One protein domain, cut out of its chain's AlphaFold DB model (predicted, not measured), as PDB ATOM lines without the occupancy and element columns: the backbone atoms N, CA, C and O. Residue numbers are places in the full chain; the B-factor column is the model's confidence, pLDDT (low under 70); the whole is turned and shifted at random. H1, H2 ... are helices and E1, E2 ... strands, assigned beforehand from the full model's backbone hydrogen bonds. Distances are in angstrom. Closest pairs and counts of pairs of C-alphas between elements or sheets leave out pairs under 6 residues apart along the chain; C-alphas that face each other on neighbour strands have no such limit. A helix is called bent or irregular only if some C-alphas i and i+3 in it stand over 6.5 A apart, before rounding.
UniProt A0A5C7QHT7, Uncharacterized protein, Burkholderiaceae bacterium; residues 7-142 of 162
ATOM      1  N   THR A   7      20.693  30.709  67.447       73.44
ATOM      2  CA  THR A   7      20.819  30.738  65.977       73.44
ATOM      3  C   THR A   7      20.048  31.903  65.347       73.44
ATOM      4  O   THR A   7      20.632  32.594  64.513       73.44
ATOM      5  N   PRO A   8      18.789  32.191  65.741       73.62
ATOM      6  CA  PRO A   8      18.039  33.313  65.181       73.62
ATOM      7  C   PRO A   8      18.723  34.661  65.434       73.62
ATOM      8  O   PRO A   8      18.881  35.444  64.503       73.62
ATOM      9  N   ASP A   9      19.217  34.898  66.653       74.38
ATOM     10  CA  ASP A   9      19.898  36.151  67.001       74.38
ATOM     11  C   ASP A   9      21.175  36.345  66.179       74.38
ATOM     12  O   ASP A   9      21.418  37.425  65.641       74.38
ATOM     13  N   ARG A  10      21.972  35.283  66.007       74.88
ATOM     14  CA  ARG A  10      23.179  35.316  65.164       74.88
ATOM     15  C   ARG A  10      22.854  35.645  63.707       74.88
ATOM     16  O   ARG A  10      23.558  36.451  63.105       74.88
ATOM     17  N   LEU A  11      21.779  35.072  63.165       77.81
ATOM     18  CA  LEU A  11      21.326  35.352  61.801       77.81
ATOM     19  C   LEU A  11      20.834  36.797  61.650       77.81
ATOM     20  O   LEU A  11      21.189  37.460  60.679       77.81
ATOM     21  N   ILE A  12      20.093  37.319  62.632       81.00
ATOM     22  CA  ILE A  12      19.637  38.717  62.644       81.00
ATOM     23  C   ILE A  12      20.832  39.675  62.706       81.00
ATOM     24  O   ILE A  12      20.873  40.673  61.985       81.00
ATOM     25  N   HIS A  13      21.827  39.384  63.547       82.00
ATOM     26  CA  HIS A  13      23.036  40.198  63.640       82.00
ATOM     27  C   HIS A  13      23.853  40.182  62.344       82.00
ATOM     28  O   HIS A  13      24.332  41.239  61.931       82.00
ATOM     29  N   ALA A  14      23.986  39.027  61.687       78.56
ATOM     30  CA  ALA A  14      24.659  38.920  60.396       78.56
ATOM     31  C   ALA A  14      23.911  39.691  59.296       78.56
ATOM     32  O   ALA A  14      24.527  40.481  58.585       78.56
ATOM     33  N   ALA A  15      22.584  39.550  59.216       85.31
ATOM     34  CA  ALA A  15      21.756  40.267  58.245       85.31
ATOM     35  C   ALA A  15      21.888  41.791  58.389       85.31
ATOM     36  O   ALA A  15      22.189  42.480  57.420       85.31
ATOM     37  N   ARG A  16      21.794  42.315  59.619       89.62
ATOM     38  CA  ARG A  16      21.992  43.751  59.892       89.62
ATOM     39  C   ARG A  16      23.395  44.240  59.537       89.62
ATOM     40  O   ARG A  16      23.570  45.407  59.202       89.62
ATOM     41  N   ARG A  17      24.418  43.388  59.666       90.75
ATOM     42  CA  ARG A  17      25.776  43.739  59.231       90.75
ATOM     43  C   ARG A  17      25.864  43.811  57.712       90.75
ATOM     44  O   ARG A  17      26.473  44.749  57.217       90.75
ATOM     45  N   PHE A  18      25.229  42.891  56.992       93.19
ATOM     46  CA  PHE A  18      25.170  42.952  55.532       93.19
ATOM     47  C   PHE A  18      24.433  44.188  55.021       93.19
ATOM     48  O   PHE A  18      24.971  44.865  54.156       93.19
ATOM     49  N   GLU A  19      23.302  44.559  55.623       94.06
ATOM     50  CA  GLU A  19      22.610  45.814  55.288       94.06
ATOM     51  C   GLU A  19      23.540  47.030  55.441       94.06
ATOM     52  O   GLU A  19      23.592  47.898  54.573       94.06
ATOM     53  N   ARG A  20      24.341  47.073  56.516       95.12
ATOM     54  CA  ARG A  20      25.338  48.138  56.710       95.12
ATOM     55  C   ARG A  20      26.453  48.096  55.669       95.12
ATOM     56  O   ARG A  20      26.877  49.149  55.214       95.12
ATOM     57  N   ILE A  21      26.935  46.912  55.302       96.38
ATOM     58  CA  ILE A  21      27.968  46.746  54.267       96.38
ATOM     59  C   ILE A  21      27.456  47.265  52.919       96.38
ATOM     60  O   ILE A  21      28.160  48.003  52.234       96.38
ATOM     61  N   GLU A  22      26.218  46.938  52.554       96.75
ATOM     62  CA  GLU A  22      25.589  47.448  51.334       96.75
ATOM     63  C   GLU A  22      25.403  48.964  51.378       96.75
ATOM     64  O   GLU A  22      25.696  49.643  50.396       96.75
ATOM     65  N   GLN A  23      24.985  49.505  52.525       96.38
ATOM     66  CA  GLN A  23      24.891  50.948  52.720       96.38
ATOM     67  C   GLN A  23      26.251  51.633  52.518       96.38
ATOM     68  O   GLN A  23      26.329  52.615  51.784       96.38
ATOM     69  N   ARG A  24      27.331  51.097  53.100       96.56
ATOM     70  CA  ARG A  24      28.689  51.644  52.927       96.56
ATOM     71  C   ARG A  24      29.145  51.603  51.473       96.56
ATOM     72  O   ARG A  24      29.761  52.551  50.996       96.56
ATOM     73  N   PHE A  25      28.800  50.545  50.742       97.25
ATOM     74  CA  PHE A  25      29.082  50.480  49.310       97.25
ATOM     75  C   PHE A  25      28.271  51.505  48.502       97.25
ATOM     76  O   PHE A  25      28.790  52.097  47.556       97.25
ATOM     77  N   ALA A  26      27.014  51.752  48.879       96.19
ATOM     78  CA  ALA A  26      26.194  52.783  48.250       96.19
ATOM     79  C   ALA A  26      26.742  54.195  48.520       96.19
ATOM     80  O   ALA A  26      26.776  55.015  47.605       96.19
ATOM     81  N   GLU A  27      27.220  54.465  49.737       96.12
ATOM     82  CA  GLU A  27      27.896  55.717  50.110       96.12
ATOM     83  C   GLU A  27      29.189  55.905  49.301       96.12
ATOM     84  O   GLU A  27      29.389  56.961  48.700       96.12
ATOM     85  N   PHE A  28      30.002  54.852  49.168       96.25
ATOM     86  CA  PHE A  28      31.164  54.835  48.276       96.25
ATOM     87  C   PHE A  28      30.785  55.166  46.823       96.25
ATOM     88  O   PHE A  28      31.361  56.077  46.233       96.25
ATOM     89  N   SER A  29      29.782  54.489  46.252       95.25
ATOM     90  CA  SER A  29      29.291  54.783  44.894       95.25
ATOM     91  C   SER A  29      28.793  56.232  44.765       95.25
ATOM     92  O   SER A  29      29.068  56.915  43.775       95.25
ATOM     93  N   GLY A  30      28.115  56.737  45.800       95.19
ATOM     94  CA  GLY A  30      27.657  58.119  45.897       95.19
ATOM     95  C   GLY A  30      28.801  59.132  45.880       95.19
ATOM     96  O   GLY A  30      28.733  60.110  45.136       95.19
ATOM     97  N   ALA A  31      29.881  58.885  46.625       95.56
ATOM     98  CA  ALA A  31      31.069  59.741  46.637       95.56
ATOM     99  C   ALA A  31      31.729  59.830  45.248       95.56
ATOM    100  O   ALA A  31      32.172  60.903  44.824       95.56
ATOM    101  N   LEU A  32      31.696  58.744  44.467       96.31
ATOM    102  CA  LEU A  32      32.198  58.732  43.089       96.31
ATOM    103  C   LEU A  32      31.376  59.605  42.123       96.31
ATOM    104  O   LEU A  32      31.841  59.907  41.019       96.31
ATOM    105  N   ALA A  33      30.196  60.096  42.519       92.94
ATOM    106  CA  ALA A  33      29.465  61.096  41.741       92.94
ATOM    107  C   ALA A  33      30.265  62.398  41.551       92.94
ATOM    108  O   ALA A  33      29.991  63.140  40.603       92.94
ATOM    109  N   TRP A  34      31.296  62.649  42.371       93.88
ATOM    110  CA  TRP A  34      32.241  63.751  42.176       93.88
ATOM    111  C   TRP A  34      32.862  63.769  40.771       93.88
ATOM    112  O   TRP A  34      33.022  64.846  40.196       93.88
ATOM    113  N   PHE A  35      33.108  62.608  40.148       94.44
ATOM    114  CA  PHE A  35      33.638  62.537  38.777       94.44
ATOM    115  C   PHE A  35      32.712  63.167  37.727       94.44
ATOM    116  O   PHE A  35      33.174  63.621  36.683       94.44
ATOM    117  N   LYS A  36      31.407  63.259  38.012       92.25
ATOM    118  CA  LYS A  36      30.416  63.918  37.146       92.25
ATOM    119  C   LYS A  36      30.380  65.436  37.343       92.25
ATOM    120  O   LYS A  36      29.719  66.136  36.577       92.25
ATOM    121  N   SER A  37      31.067  65.960  38.358       93.06
ATOM    122  CA  SER A  37      31.071  67.385  38.669       93.06
ATOM    123  C   SER A  37      31.722  68.206  37.547       93.06
ATOM    124  O   SER A  37      32.823  67.882  37.085       93.06
ATOM    125  N   PRO A  38      31.140  69.356  37.162       91.25
ATOM    126  CA  PRO A  38      31.806  70.344  36.319       91.25
ATOM    127  C   PRO A  38      33.111  70.891  36.912       91.25
ATOM    128  O   PRO A  38      33.841  71.564  36.199       91.25
ATOM    129  N   GLN A  39      33.434  70.626  38.176       91.38
ATOM    130  CA  GLN A  39      34.694  71.049  38.795       91.38
ATOM    131  C   GLN A  39      35.763  69.948  38.799       91.38
ATOM    132  O   GLN A  39      36.918  70.229  39.099       91.38
ATOM    133  N   CYS A  40      35.405  68.708  38.449       91.31
ATOM    134  CA  CYS A  40      36.355  67.603  38.407       91.31
ATOM    135  C   CYS A  40      37.395  67.820  37.286       91.31
ATOM    136  O   CYS A  40      37.009  67.943  36.115       91.31
ATOM    137  N   PRO A  41      38.706  67.840  37.599       91.12
ATOM    138  CA  PRO A  41      39.757  67.973  36.592       91.12
ATOM    139  C   PRO A  41      39.948  66.691  35.760       91.12
ATOM    140  O   PRO A  41      40.436  66.751  34.633       91.12
ATOM    141  N   LEU A  42      39.524  65.532  36.272       92.00
ATOM    142  CA  LEU A  42      39.713  64.217  35.651       92.00
ATOM    143  C   LEU A  42      38.602  63.889  34.641       92.00
ATOM    144  O   LEU A  42      37.863  62.921  34.786       92.00
ATOM    145  N   ARG A  43      38.496  64.692  33.576       89.31
ATOM    146  CA  ARG A  43      37.427  64.593  32.555       89.31
ATOM    147  C   ARG A  43      37.373  63.283  31.776       89.31
ATOM    148  O   ARG A  43      36.358  62.984  31.160       89.31
ATOM    149  N   GLN A  44      38.479  62.552  31.747       90.69
ATOM    150  CA  GLN A  44      38.589  61.282  31.032       90.69
ATOM    151  C   GLN A  44      38.108  60.093  31.865       90.69
ATOM    152  O   GLN A  44      38.000  58.995  31.321       90.69
ATOM    153  N   VAL A  45      37.842  60.303  33.159       95.19
ATOM    154  CA  VAL A  45      37.279  59.286  34.039       95.19
ATOM    155  C   VAL A  45      35.765  59.421  34.034       95.19
ATOM    156  O   VAL A  45      35.222  60.483  34.340       95.19
ATOM    157  N   THR A  46      35.075  58.337  33.702       95.56
ATOM    158  CA  THR A  46      33.622  58.246  33.840       95.56
ATOM    159  C   THR A  46      33.275  57.195  34.876       95.56
ATOM    160  O   THR A  46      33.945  56.168  34.974       95.56
ATOM    161  N   VAL A  47      32.220  57.458  35.648       96.62
ATOM    162  CA  VAL A  47      31.672  56.511  36.621       96.62
ATOM    163  C   VAL A  47      30.169  56.408  36.421       96.62
ATOM    164  O   VAL A  47      29.450  57.412  36.411       96.62
ATOM    165  N   GLU A  48      29.692  55.182  36.271       95.62
ATOM    166  CA  GLU A  48      28.285  54.838  36.142       95.62
ATOM    167  C   GLU A  48      27.923  53.722  37.121       95.62
ATOM    168  O   GLU A  48      28.736  52.857  37.449       95.62
ATOM    169  N   GLN A  49      26.687  53.758  37.610       95.25
ATOM    170  CA  GLN A  49      26.129  52.641  38.356       95.25
ATOM    171  C   GLN A  49      25.760  51.550  37.343       95.25
ATOM    172  O   GLN A  49      25.154  51.852  36.314       95.25
ATOM    173  N   GLY A  50      26.138  50.303  37.617       92.69
ATOM    174  CA  GLY A  50      25.703  49.158  36.822       92.69
ATOM    175  C   GLY A  50      24.214  48.855  37.011       92.69
ATOM    176  O   GLY A  50      23.539  49.460  37.840       92.69
ATOM    177  N   GLU A  51      23.697  47.879  36.264       90.69
ATOM    178  CA  GLU A  51      22.304  47.415  36.419       90.69
ATOM    179  C   GLU A  51      22.029  46.845  37.822       90.69
ATOM    180  O   GLU A  51      20.923  46.956  38.345       90.69
ATOM    181  N   ASP A  52      23.057  46.262  38.441       92.00
ATOM    182  CA  ASP A  52      23.048  45.807  39.828       92.00
ATOM    183  C   ASP A  52      23.490  46.959  40.763       92.00
ATOM    184  O   ASP A  52      24.555  47.552  40.536       92.00
ATOM    185  N   PRO A  53      22.742  47.287  41.839       91.38
ATOM    186  CA  PRO A  53      23.167  48.273  42.841       91.38
ATOM    187  C   PRO A  53      24.518  47.936  43.502       91.38
ATOM    188  O   PRO A  53      25.214  48.825  43.990       91.38
ATOM    189  N   ARG A  54      24.938  46.669  43.469       95.88
ATOM    190  CA  ARG A  54      26.237  46.180  43.957       95.88
ATOM    191  C   ARG A  54      27.362  46.312  42.930       95.88
ATOM    192  O   ARG A  54      28.424  45.718  43.103       95.88
ATOM    193  N   CYS A  55      27.139  47.047  41.846       96.62
ATOM    194  CA  CYS A  55      28.060  47.146  40.726       96.62
ATOM    195  C   CYS A  55      28.325  48.606  40.354       96.62
ATOM    196  O   CYS A  55      27.417  49.324  39.945       96.62
ATOM    197  N   VAL A  56      29.583  49.032  40.426       96.81
ATOM    198  CA  VAL A  56      30.032  50.330  39.909       96.81
ATOM    199  C   VAL A  56      30.930  50.087  38.712       96.81
ATOM    200  O   VAL A  56      31.784  49.204  38.724       96.81
ATOM    201  N   ILE A  57      30.747  50.873  37.663       96.56
ATOM    202  CA  ILE A  57      31.534  50.774  36.447       96.56
ATOM    203  C   ILE A  57      32.296  52.077  36.286       96.56
ATOM    204  O   ILE A  57      31.706  53.156  36.258       96.56
ATOM    205  N   ALA A  58      33.609  51.968  36.141       96.31
ATOM    206  CA  ALA A  58      34.470  53.098  35.865       96.31
ATOM    207  C   ALA A  58      35.227  52.892  34.563       96.31
ATOM    208  O   ALA A  58      35.597  51.771  34.214       96.31
ATOM    209  N   SER A  59      35.458  53.975  33.831       94.75
ATOM    210  CA  SER A  59      36.237  53.932  32.597       94.75
ATOM    211  C   SER A  59      37.264  55.049  32.549       94.75
ATOM    212  O   SER A  59      36.999  56.158  33.001       94.75
ATOM    213  N   PHE A  60      38.417  54.750  31.957       92.38
ATOM    214  CA  PHE A  60      39.468  55.706  31.628       92.38
ATOM    215  C   PHE A  60      40.058  55.359  30.256       92.38
ATOM    216  O   PHE A  60      40.641  54.289  30.057       92.38
ATOM    217  N   GLY A  61      39.872  56.251  29.279       88.06
ATOM    218  CA  GLY A  61      40.261  55.995  27.892       88.06
ATOM    219  C   GLY A  61      39.546  54.765  27.313       88.06
ATOM    220  O   GLY A  61      38.324  54.753  27.176       88.06
ATOM    221  N   THR A  62      40.305  53.730  26.950       85.94
ATOM    222  CA  THR A  62      39.778  52.441  26.457       85.94
ATOM    223  C   THR A  62      39.610  51.388  27.553       85.94
ATOM    224  O   THR A  62      39.075  50.312  27.280       85.94
ATOM    225  N   THR A  63      40.053  51.681  28.776       88.94
ATOM    226  CA  THR A  63      39.995  50.761  29.912       88.94
ATOM    227  C   THR A  63      38.663  50.924  30.625       88.94
ATOM    228  O   THR A  63      38.300  52.035  31.007       88.94
ATOM    229  N   ARG A  64      37.951  49.817  30.829       93.25
ATOM    230  CA  ARG A  64      36.731  49.746  31.638       93.25
ATOM    231  C   ARG A  64      36.973  48.782  32.790       93.25
ATOM    232  O   ARG A  64      37.504  47.695  32.574       93.25
ATOM    233  N   VAL A  65      36.583  49.165  33.998       95.19
ATOM    234  CA  VAL A  65      36.648  48.324  35.195       95.19
ATOM    235  C   VAL A  65      35.267  48.237  35.822       95.19
ATOM    236  O   VAL A  65      34.549  49.228  35.920       95.19
ATOM    237  N   VAL A  66      34.903  47.031  36.236       96.06
ATOM    238  CA  VAL A  66      33.684  46.722  36.969       96.06
ATOM    239  C   VAL A  66      34.075  46.395  38.403       96.06
ATOM    240  O   VAL A  66      34.803  45.434  38.638       96.06
ATOM    241  N   LEU A  67      33.603  47.197  39.350       97.00
ATOM    242  CA  LEU A  67      33.745  46.984  40.783       97.00
ATOM    243  C   LEU A  67      32.459  46.327  41.280       97.00
ATOM    244  O   LEU A  67      31.394  46.946  41.236       97.00
ATOM    245  N   ARG A  68      32.543  45.077  41.735       97.00
ATOM    246  CA  ARG A  68      31.384  44.312  42.208       97.00
ATOM    247  C   ARG A  68      31.509  43.972  43.684       97.00
ATOM    248  O   ARG A  68      32.492  43.356  44.089       97.00
ATOM    249  N   LEU A  69      30.490  44.331  44.459       97.75
ATOM    250  CA  LEU A  69      30.362  43.956  45.860       97.75
ATOM    251  C   LEU A  69      29.875  42.509  46.000       97.75
ATOM    252  O   LEU A  69      28.822  42.128  45.486       97.75
ATOM    253  N   HIS A  70      30.605  41.742  46.797       96.31
ATOM    254  CA  HIS A  70      30.237  40.436  47.315       96.31
ATOM    255  C   HIS A  70      30.135  40.510  48.840       96.31
ATOM    256  O   HIS A  70      30.979  41.101  49.508       96.31
ATOM    257  N   LEU A  71      29.089  39.905  49.396       94.75
ATOM    258  CA  LEU A  71      28.915  39.785  50.840       94.75
ATOM    259  C   LEU A  71      29.549  38.473  51.289       94.75
ATOM    260  O   LEU A  71      29.171  37.410  50.792       94.75
ATOM    261  N   VAL A  72      30.508  38.542  52.208       93.12
ATOM    262  CA  VAL A  72      31.273  37.374  52.652       93.12
ATOM    263  C   VAL A  72      31.331  37.296  54.173       93.12
ATOM    264  O   VAL A  72      31.198  38.296  54.881       93.12
ATOM    265  N   VAL A  73      31.518  36.083  54.682       89.00
ATOM    266  CA  VAL A  73      31.866  35.822  56.081       89.00
ATOM    267  C   VAL A  73      33.225  35.124  56.047       89.00
ATOM    268  O   VAL A  73      33.267  33.957  55.660       89.00
ATOM    269  N   PRO A  74      34.327  35.830  56.349       84.44
ATOM    270  CA  PRO A  74      35.661  35.245  56.414       84.44
ATOM    271  C   PRO A  74      35.777  34.233  57.563       84.44
ATOM    272  O   PRO A  74      34.858  34.068  58.371       84.44
ATOM    273  N   ASP A  75      36.933  33.579  57.663       83.75
ATOM    274  CA  ASP A  75      37.205  32.546  58.675       83.75
ATOM    275  C   ASP A  75      37.122  33.063  60.123       83.75
ATOM    276  O   ASP A  75      36.883  32.292  61.054       83.75
ATOM    277  N   ASP A  76      37.268  34.377  60.322       82.12
ATOM    278  CA  ASP A  76      37.086  35.049  61.612       82.12
ATOM    279  C   ASP A  76      35.607  35.162  62.045       82.12
ATOM    280  O   ASP A  76      35.304  35.554  63.175       82.12
ATOM    281  N   GLY A  77      34.672  34.802  61.160       82.25
ATOM    282  CA  GLY A  77      33.233  34.839  61.395       82.25
ATOM    283  C   GLY A  77      32.619  36.241  61.337       82.25
ATOM    284  O   GLY A  77      31.449  36.409  61.700       82.25
ATOM    285  N   VAL A  78      33.366  37.261  60.906       86.81
ATOM    286  CA  VAL A  78      32.914  38.655  60.881       86.81
ATOM    287  C   VAL A  78      32.466  39.035  59.474       86.81
ATOM    288  O   VAL A  78      33.274  39.211  58.576       86.81
ATOM    289  N   ALA A  79      31.156  39.216  59.285       90.56
ATOM    290  CA  ALA A  79      30.602  39.683  58.011       90.56
ATOM    291  C   ALA A  79      31.350  40.915  57.461       90.56
ATOM    292  O   ALA A  79      31.516  41.906  58.179       90.56
ATOM    293  N   ALA A  80      31.737  40.843  56.188       93.94
ATOM    294  CA  ALA A  80      32.503  41.856  55.475       93.94
ATOM    295  C   ALA A  80      32.023  41.993  54.020       93.94
ATOM    296  O   ALA A  80      31.399  41.087  53.455       93.94
ATOM    297  N   GLY A  81      32.301  43.146  53.418       96.19
ATOM    298  CA  GLY A  81      32.154  43.363  51.986       96.19
ATOM    299  C   GLY A  81      33.463  43.064  51.271       96.19
ATOM    300  O   GLY A  81      34.523  43.469  51.736       96.19
ATOM    301  N   GLN A  82      33.390  42.377  50.140       96.19
ATOM    302  CA  GLN A  82      34.501  42.180  49.219       96.19
ATOM    303  C   GLN A  82      34.187  42.887  47.906       96.19
ATOM    304  O   GLN A  82      33.184  42.577  47.269       96.19
ATOM    305  N   VAL A  83      35.038  43.811  47.474       96.69
ATOM    306  CA  VAL A  83      34.924  44.441  46.157       96.69
ATOM    307  C   VAL A  83      35.907  43.778  45.212       96.69
ATOM    308  O   VAL A  83      37.117  43.871  45.401       96.69
ATOM    309  N   ILE A  84      35.384  43.118  44.183       95.62
ATOM    310  CA  ILE A  84      36.182  42.504  43.121       95.62
ATOM    311  C   ILE A  84      36.215  43.468  41.937       95.62
ATOM    312  O   ILE A  84      35.164  43.874  41.439       95.62
ATOM    313  N   CYS A  85      37.416  43.830  41.489       95.62
ATOM    314  CA  CYS A  85      37.623  44.775  40.398       95.62
ATOM    315  C   CYS A  85      38.057  44.017  39.144       95.62
ATOM    316  O   CYS A  85      39.165  43.486  39.078       95.62
ATOM    317  N   ILE A  86      37.186  43.965  38.142       94.06
ATOM    318  CA  ILE A  86      37.403  43.217  36.902       94.06
ATOM    319  C   ILE A  86      37.578  44.204  35.759       94.06
ATOM    320  O   ILE A  86      36.694  45.017  35.491       94.06
ATOM    321  N   ARG A  87      38.705  44.130  35.056       92.06
ATOM    322  CA  ARG A  87      38.902  44.879  33.820       92.06
ATOM    323  C   ARG A  87      38.165  44.174  32.699       92.06
ATOM    324  O   ARG A  87      38.428  43.006  32.421       92.06
ATOM    325  N   SER A  88      37.329  44.939  32.014       84.19
ATOM    326  CA  SER A  88      36.671  44.541  30.783       84.19
ATOM    327  C   SER A  88      37.250  45.340  29.616       84.19
ATOM    328  O   SER A  88      37.333  46.569  29.660       84.19
ATOM    329  N   GLN A  89      37.673  44.649  28.558       73.00
ATOM    330  CA  GLN A  89      38.170  45.266  27.322       73.00
ATOM    331  C   GLN A  89      37.321  44.811  26.128       73.00
ATOM    332  O   GLN A  89      37.819  44.129  25.229       73.00
ATOM    333  N   PRO A  90      36.037  45.213  26.062       61.47
ATOM    334  CA  PRO A  90      35.108  44.686  25.063       61.47
ATOM    335  C   PRO A  90      35.559  44.961  23.622       61.47
ATOM    336  O   PRO A  90      35.247  44.199  22.716       61.47
ATOM    337  N   LYS A  91      36.337  46.030  23.398       64.50
ATOM    338  CA  LYS A  91      36.850  46.403  22.068       64.50
ATOM    339  C   LYS A  91      38.032  45.558  21.585       64.50
ATOM    340  O   LYS A  91      38.339  45.609  20.401       64.50
ATOM    341  N   LEU A  92      38.703  44.828  22.475       64.69
ATOM    342  CA  LEU A  92      39.912  44.063  22.155       64.69
ATOM    343  C   LEU A  92      39.665  42.548  22.121       64.69
ATOM    344  O   LEU A  92      40.586  41.792  21.834       64.69
ATOM    345  N   GLY A  93      38.432  42.096  22.393       61.84
ATOM    346  CA  GLY A  93      38.095  40.668  22.447       61.84
ATOM    347  C   GLY A  93      38.809  39.910  23.572       61.84
ATOM    348  O   GLY A  93      38.791  38.682  23.591       61.84
ATOM    349  N   THR A  94      39.452  40.629  24.492       66.69
ATOM    350  CA  THR A  94      40.170  40.065  25.630       66.69
ATOM    351  C   THR A  94      39.177  39.593  26.684       66.69
ATOM    352  O   THR A  94      38.202  40.287  26.976       66.69
ATOM    353  N   ALA A  95      39.445  38.428  27.272       72.25
ATOM    354  CA  ALA A  95      38.685  37.947  28.414       72.25
ATOM    355  C   ALA A  95      38.778  38.938  29.584       72.25
ATOM    356  O   ALA A  95      39.806  39.595  29.791       72.25
ATOM    357  N   ASP A  96      37.693  39.023  30.346       82.81
ATOM    358  CA  ASP A  96      37.655  39.772  31.592       82.81
ATOM    359  C   ASP A  96      38.777  39.281  32.524       82.81
ATOM    360  O   ASP A  96      38.983  38.080  32.700       82.81
ATOM    361  N   SER A  97      39.530  40.218  33.103       87.38
ATOM    362  CA  SER A  97      40.679  39.914  33.967       87.38
ATOM    363  C   SER A  97      40.515  40.575  35.326       87.38
ATOM    364  O   SER A  97      40.139  41.746  35.411       87.38
ATOM    365  N   LEU A  98      40.808  39.829  36.391       90.50
ATOM    366  CA  LEU A  98      40.908  40.394  37.732       90.50
ATOM    367  C   LEU A  98      42.032  41.436  37.739       90.50
ATOM    368  O   LEU A  98      43.145  41.152  37.310       90.50
ATOM    369  N   VAL A  99      41.719  42.644  38.197       90.62
ATOM    370  CA  VAL A  99      42.697  43.721  38.392       90.62
ATOM    371  C   VAL A  99      43.205  43.686  39.819       90.62
ATOM    372  O   VAL A  99      44.402  43.672  40.064       90.62
ATOM    373  N   THR A 100      42.266  43.718  40.759       92.38
ATOM    374  CA  THR A 100      42.521  43.734  42.195       92.38
ATOM    375  C   THR A 100      41.218  43.434  42.932       92.38
ATOM    376  O   THR A 100      40.142  43.339  42.329       92.38
ATOM    377  N   TRP A 101      41.300  43.286  44.242       93.69
ATOM    378  CA  TRP A 101      40.156  43.184  45.128       93.69
ATOM    379  C   TRP A 101      40.518  43.775  46.485       93.69
ATOM    380  O   TRP A 101      41.690  43.870  46.840       93.69
ATOM    381  N   PHE A 102      39.507  44.163  47.253       93.44
ATOM    382  CA  PHE A 102      39.705  44.614  48.624       93.44
ATOM    383  C   PHE A 102      38.510  44.265  49.496       93.44
ATOM    384  O   PHE A 102      37.399  44.056  49.003       93.44
ATOM    385  N   MET A 103      38.756  44.195  50.797       95.06
ATOM    386  CA  MET A 103      37.735  43.967  51.810       95.06
ATOM    387  C   MET A 103      37.385  45.271  52.503       95.06
ATOM    388  O   MET A 103      38.206  46.182  52.562       95.06
ATOM    389  N   PHE A 104      36.193  45.336  53.079       95.38
ATOM    390  CA  PHE A 104      35.846  46.360  54.049       95.38
ATOM    391  C   PHE A 104      34.843  45.842  55.078       95.38
ATOM    392  O   PHE A 104      34.033  44.953  54.801       95.38
ATOM    393  N   ASP A 105      34.912  46.384  56.289       93.75
ATOM    394  CA  ASP A 105      34.007  46.023  57.378       93.75
ATOM    395  C   ASP A 105      32.704  46.853  57.365       93.75
ATOM    396  O   ASP A 105      32.498  47.753  56.550       93.75
ATOM    397  N   ALA A 106      31.798  46.581  58.308       92.69
ATOM    398  CA  ALA A 106      30.550  47.342  58.454       92.69
ATOM    399  C   ALA A 106      30.754  48.816  58.882       92.69
ATOM    400  O   ALA A 106      29.790  49.591  58.897       92.69
ATOM    401  N   HIS A 107      31.977  49.204  59.256       92.31
ATOM    402  CA  HIS A 107      32.375  50.584  59.528       92.31
ATOM    403  C   HIS A 107      32.975  51.273  58.293       92.31
ATOM    404  O   HIS A 107      33.216  52.473  58.345       92.31
ATOM    405  N   GLY A 108      33.160  50.551  57.183       92.19
ATOM    406  CA  GLY A 108      33.766  51.075  55.963       92.19
ATOM    407  C   GLY A 108      35.291  51.125  56.013       92.19
ATOM    408  O   GLY A 108      35.892  51.760  55.151       92.19
ATOM    409  N   ARG A 109      35.938  50.481  56.991       92.62
ATOM    410  CA  ARG A 109      37.401  50.375  57.023       92.62
ATOM    411  C   ARG A 109      37.837  49.335  56.016       92.62
ATOM    412  O   ARG A 109      37.386  48.192  56.089       92.62
ATOM    413  N   THR A 110      38.676  49.740  55.077       91.88
ATOM    414  CA  THR A 110      39.115  48.880  53.982       91.88
ATOM    415  C   THR A 110      40.403  48.139  54.330       91.88
ATOM    416  O   THR A 110      41.178  48.580  55.172       91.88
ATOM    417  N   SER A 111      40.664  47.030  53.640       88.25
ATOM    418  CA  SER A 111      41.996  46.418  53.554       88.25
ATOM    419  C   SER A 111      42.864  47.073  52.470       88.25
ATOM    420  O   SER A 111      43.819  46.461  52.003       88.25
ATOM    421  N   PHE A 112      42.454  48.239  51.964       81.75
ATOM    422  CA  PHE A 112      43.164  48.954  50.917       81.75
ATOM    423  C   PHE A 112      44.232  49.824  51.572       81.75
ATOM    424  O   PHE A 112      43.920  50.647  52.431       81.75
ATOM    425  N   GLU A 113      45.479  49.642  51.162       74.94
ATOM    426  CA  GLU A 113      46.607  50.420  51.663       74.94
ATOM    427  C   GLU A 113      46.898  51.554  50.670       74.94
ATOM    428  O   GLU A 113      47.312  51.316  49.533       74.94
ATOM    429  N   LEU A 114      46.640  52.799  51.078       67.12
ATOM    430  CA  LEU A 114      47.005  53.991  50.307       67.12
ATOM    431  C   LEU A 114      48.259  54.624  50.924       67.12
ATOM    432  O   LEU A 114      48.182  55.282  51.954       67.12
ATOM    433  N   GLY A 115      49.415  54.469  50.271       62.09
ATOM    434  CA  GLY A 115      50.674  55.103  50.687       62.09
ATOM    435  C   GLY A 115      51.690  54.147  51.318       62.09
ATOM    436  O   GLY A 115      51.490  52.939  51.351       62.09
ATOM    437  N   ALA A 116      52.825  54.696  51.761       57.00
ATOM    438  CA  ALA A 116      53.966  53.915  52.256       57.00
ATOM    439  C   ALA A 116      53.758  53.329  53.665       57.00
ATOM    440  O   ALA A 116      54.451  52.383  54.032       57.00
ATOM    441  N   ASP A 117      52.816  53.886  54.429       62.41
ATOM    442  CA  ASP A 117      52.625  53.559  55.844       62.41
ATOM    443  C   ASP A 117      51.629  52.405  56.073       62.41
ATOM    444  O   ASP A 117      51.550  51.882  57.180       62.41
ATOM    445  N   GLY A 118      50.911  51.958  55.031       64.94
ATOM    446  CA  GLY A 118      50.068  50.754  55.083       64.94
ATOM    447  C   GLY A 118      48.792  50.878  55.927       64.94
ATOM    448  O   GLY A 118      48.170  49.866  56.246       64.94
ATOM    449  N   ASP A 119      48.389  52.091  56.310       71.75
ATOM    450  CA  ASP A 119      47.213  52.272  57.160       71.75
ATOM    451  C   ASP A 119      45.903  51.993  56.392       71.75
ATOM    452  O   ASP A 119      45.718  52.481  55.269       71.75
ATOM    453  N   PRO A 120      44.961  51.236  56.990       75.00
ATOM    454  CA  PRO A 120      43.666  50.966  56.382       75.00
ATOM    455  C   PRO A 120      42.851  52.253  56.259       75.00
ATOM    456  O   PRO A 120      42.644  52.978  57.236       75.00
ATOM    457  N   VAL A 121      42.332  52.512  55.059       86.06
ATOM    458  CA  VAL A 121      41.583  53.743  54.775       86.06
ATOM    459  C   VAL A 121      40.076  53.560  54.897       86.06
ATOM    460  O   VAL A 121      39.537  52.474  54.661       86.06
ATOM    461  N   GLU A 122      39.375  54.641  55.244       90.12
ATOM    462  CA  GLU A 122      37.912  54.680  55.222       90.12
ATOM    463  C   GLU A 122      37.396  54.815  53.786       90.12
ATOM    464  O   GLU A 122      37.741  55.761  53.073       90.12
ATOM    465  N   MET A 123      36.540  53.874  53.387       92.44
ATOM    466  CA  MET A 123      36.082  53.678  52.012       92.44
ATOM    467  C   MET A 123      35.396  54.910  51.417       92.44
ATOM    468  O   MET A 123      35.648  55.249  50.268       92.44
ATOM    469  N   GLU A 124      34.531  55.576  52.184       90.88
ATOM    470  CA  GLU A 124      33.791  56.756  51.720       90.88
ATOM    471  C   GLU A 124      34.718  57.965  51.541       90.88
ATOM    472  O   GLU A 124      34.686  58.626  50.504       90.88
ATOM    473  N   GLN A 125      35.580  58.223  52.529       90.62
ATOM    474  CA  GLN A 125      36.480  59.380  52.529       90.62
ATOM    475  C   GLN A 125      37.552  59.291  51.440       90.62
ATOM    476  O   GLN A 125      37.981  60.321  50.933       90.62
ATOM    477  N   HIS A 126      37.948  58.069  51.075       93.31
ATOM    478  CA  HIS A 126      39.001  57.800  50.095       93.31
ATOM    479  C   HIS A 126      38.453  57.177  48.805       93.31
ATOM    480  O   HIS A 126      39.173  56.496  48.074       93.31
ATOM    481  N   ALA A 127      37.157  57.353  48.523       94.69
ATOM    482  CA  ALA A 127      36.504  56.689  47.398       94.69
ATOM    483  C   ALA A 127      37.176  57.028  46.056       94.69
ATOM    484  O   ALA A 127      37.367  56.153  45.206       94.69
ATOM    485  N   VAL A 128      37.558  58.297  45.880       93.50
ATOM    486  CA  VAL A 128      38.225  58.793  44.671       93.50
ATOM    487  C   VAL A 128      39.595  58.138  44.519       93.50
ATOM    488  O   VAL A 128      39.892  57.593  43.459       93.50
ATOM    489  N   GLU A 129      40.404  58.135  45.571       92.94
ATOM    490  CA  GLU A 129      41.749  57.566  45.598       92.94
ATOM    491  C   GLU A 129      41.727  56.057  45.336       92.94
ATOM    492  O   GLU A 129      42.490  55.571  44.497       92.94
ATOM    493  N   ILE A 130      40.806  55.330  45.979       94.19
ATOM    494  CA  ILE A 130      40.588  53.897  45.742       94.19
ATOM    495  C   ILE A 130      40.284  53.657  44.261       94.19
ATOM    496  O   ILE A 130      40.908  52.800  43.631       94.19
ATOM    497  N   LEU A 131      39.359  54.424  43.669       95.50
ATOM    498  CA  LEU A 131      38.998  54.225  42.267       95.50
ATOM    499  C   LEU A 131      40.165  54.521  41.320       95.50
ATOM    500  O   LEU A 131      40.377  53.785  40.354       95.50
ATOM    501  N   LEU A 132      40.919  55.589  41.581       94.06
ATOM    502  CA  LEU A 132      42.070  55.945  40.758       94.06
ATOM    503  C   LEU A 132      43.153  54.873  40.820       94.06
ATOM    504  O   LEU A 132      43.689  54.517  39.773       94.06
ATOM    505  N   HIS A 133      43.408  54.296  41.992       92.88
ATOM    506  CA  HIS A 133      44.351  53.193  42.130       92.88
ATOM    507  C   HIS A 133      43.889  51.944  41.363       92.88
ATOM    508  O   HIS A 133      44.678  51.300  40.669       92.88
ATOM    509  N   VAL A 134      42.592  51.621  41.414       94.25
ATOM    510  CA  VAL A 134      42.012  50.518  40.633       94.25
ATOM    511  C   VAL A 134      42.164  50.759  39.126       94.25
ATOM    512  O   VAL A 134      42.543  49.847  38.388       94.25
ATOM    513  N   LEU A 135      41.889  51.976  38.648       94.00
ATOM    514  CA  LEU A 135      42.047  52.332  37.237       94.00
ATOM    515  C   LEU A 135      43.517  52.301  36.808       94.00
ATOM    516  O   LEU A 135      43.820  51.762  35.746       94.00
ATOM    517  N   GLU A 136      44.428  52.814  37.633       92.44
ATOM    518  CA  GLU A 136      45.868  52.754  37.387       92.44
ATOM    519  C   GLU A 136      46.329  51.299  37.231       92.44
ATOM    520  O   GLU A 136      46.928  50.951  36.210       92.44
ATOM    521  N   ALA A 137      45.970  50.425  38.175       90.56
ATOM    522  CA  ALA A 137      46.274  49.000  38.110       90.56
ATOM    523  C   ALA A 137      45.698  48.352  36.840       90.56
ATOM    524  O   ALA A 137      46.375  47.571  36.172       90.56
ATOM    525  N   ALA A 138      44.485  48.737  36.432       91.00
ATOM    526  CA  ALA A 138      43.854  48.233  35.214       91.00
ATOM    527  C   ALA A 138      44.547  48.693  33.916       91.00
ATOM    528  O   ALA A 138      44.385  48.047  32.877       91.00
ATOM    529  N   THR A 139      45.321  49.778  33.938       88.50
ATOM    530  CA  THR A 139      46.105  50.215  32.767       88.50
ATOM    531  C   THR A 139      47.447  49.507  32.626       88.50
ATOM    532  O   THR A 139      48.063  49.580  31.561       88.50
ATOM    533  N   ARG A 140      47.897  48.792  33.663       85.38
ATOM    534  CA  ARG A 140      49.149  48.038  33.600       85.38
ATOM    535  C   ARG A 140      48.984  46.819  32.678       85.38
ATOM    536  O   ARG A 140      47.886  46.245  32.610       85.38
ATOM    537  N   PRO A 141      50.044  46.425  31.945       74.00
ATOM    538  CA  PRO A 141      50.029  45.200  31.160       74.00
ATOM    539  C   PRO A 141      49.618  44.020  32.038       74.00
ATOM    540  O   PRO A 141      50.037  43.928  33.190       74.00
ATOM    541  N   VAL A 142      48.800  43.123  31.492       66.38
ATOM    542  CA  VAL A 142      48.543  41.837  32.140       66.38
ATOM    543  C   VAL A 142      49.815  41.034  32.020       66.38
ATOM    544  O   VAL A 142      50.103  40.496  30.950       66.38
TER     545      VAL A 142
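What this domain is: This is residues 7 to 142 of the 162 residues of an uncharacterized protein of Burkholderiaceae bacterium (UniProt A0A5C7QHT7). A strongly twisted sheet of five antiparallel strands curls round the short helix H2, while the long helix H1 packs on the sheet lengthwise and meets H2 near H2's first residues. A small two-stranded hairpin, E6 and E7, lies close to the last residues of E5 and the first part of H2, and residues 7 to 12 of H1 stick out from the body. The printed part has 136 residues, with two named helices and seven named strands in the order H1 E1 E2 E3 E4 E5 E6 E7 H2; the large sheet has the order E1 E2 E3 E4 E5, and the class is mixed, helices and strands. The whole is compact, with a radius of gyration of the C-alphas of 15.6 A and spans of 49 by 34 by 34 A.

How they stand to each other: The large sheet is a meander, each strand the antiparallel neighbour of the one before: E1, residues 45 to 49; E2, residues 55 to 60; E3, residues 63 to 72; E4, residues 80 to 89; and E5, residues 94 to 104. Each two in a row form a hairpin, and E1 and E5 are the edge strands. Between E1 and E2, N 48 and O 57 are 2.9 A apart; between E2 and E3, N 65 and O 58 are 2.8 A apart; between E3 and E4, N 70 and O 82 are 2.8 A apart; between E4 and E5, N 83 and O 102 are 2.8 A apart, each within hydrogen-bond range. From edge to edge the strands' lines turn by 76 degrees and the way across the sheet turns by 43 degrees. The sheet curls round H2, residues 127 to 139; the closest C-alphas of H2 and E5 are those of Ala 138 and Val 99, 5.6 A apart. H1, residues 7 to 36, is on the sheet at a height of 9.1 A over it. H1 lies over E3 and E4 and only just over E1, on which 3 of its C-alphas fall, and it runs along the strands, at 7 degrees to E3 on the local plane. The closest C-alphas of H1 and E4 are those of Ile 21 and Gly 81, 5.8 A apart. The two helices on one face of the sheet make two layers. H1, with residues 28 to 32 alone, touches H2, about perpendicular at 76 degrees; their closest C-alphas are those of Phe 28 and Ala 127, 5.7 A apart. E6, residues 109 to 113, and E7, residues 120 to 122, form an antiparallel hairpin in which N 110 and O 121 are 2.9 A apart, within hydrogen-bond range. The closest C-alphas of E5 and E6 are those of Phe 104 and Thr 110, 4.1 A apart, while E4 and E6 are near each other and H1 and E6 are apart. In H2 every O i to N i+4 pair is within hydrogen-bond range, and in H1 22 of 26 are.

Where its parts are: H1 begins at C-alpha 7, (20.819, 30.738, 65.977), and measures 45.0 A. It is neither bent nor irregular, but only just: C-alphas 31 and 34 are 6.1 A apart. E1 measures 13.7 A, E2 16.9 A, E3 27.8 A, E4 28.9 A and E5 29.4 A, with C-alpha 104 at (35.846, 46.360, 54.049). E6 measures 10.7 A and E7 6.9 A. H2 measures 18.7 A and ends at C-alpha 139, (46.105, 50.215, 32.767).

The domain as a whole: The C-alphas of Thr 7 and Pro 41 are the two farthest apart, at 51.1 A. The printed part has no cut, and no link is long. The mean pLDDT of the printed part is 88.4; residues 90 to 94, residues 114 to 118 and residue 142 are under 70.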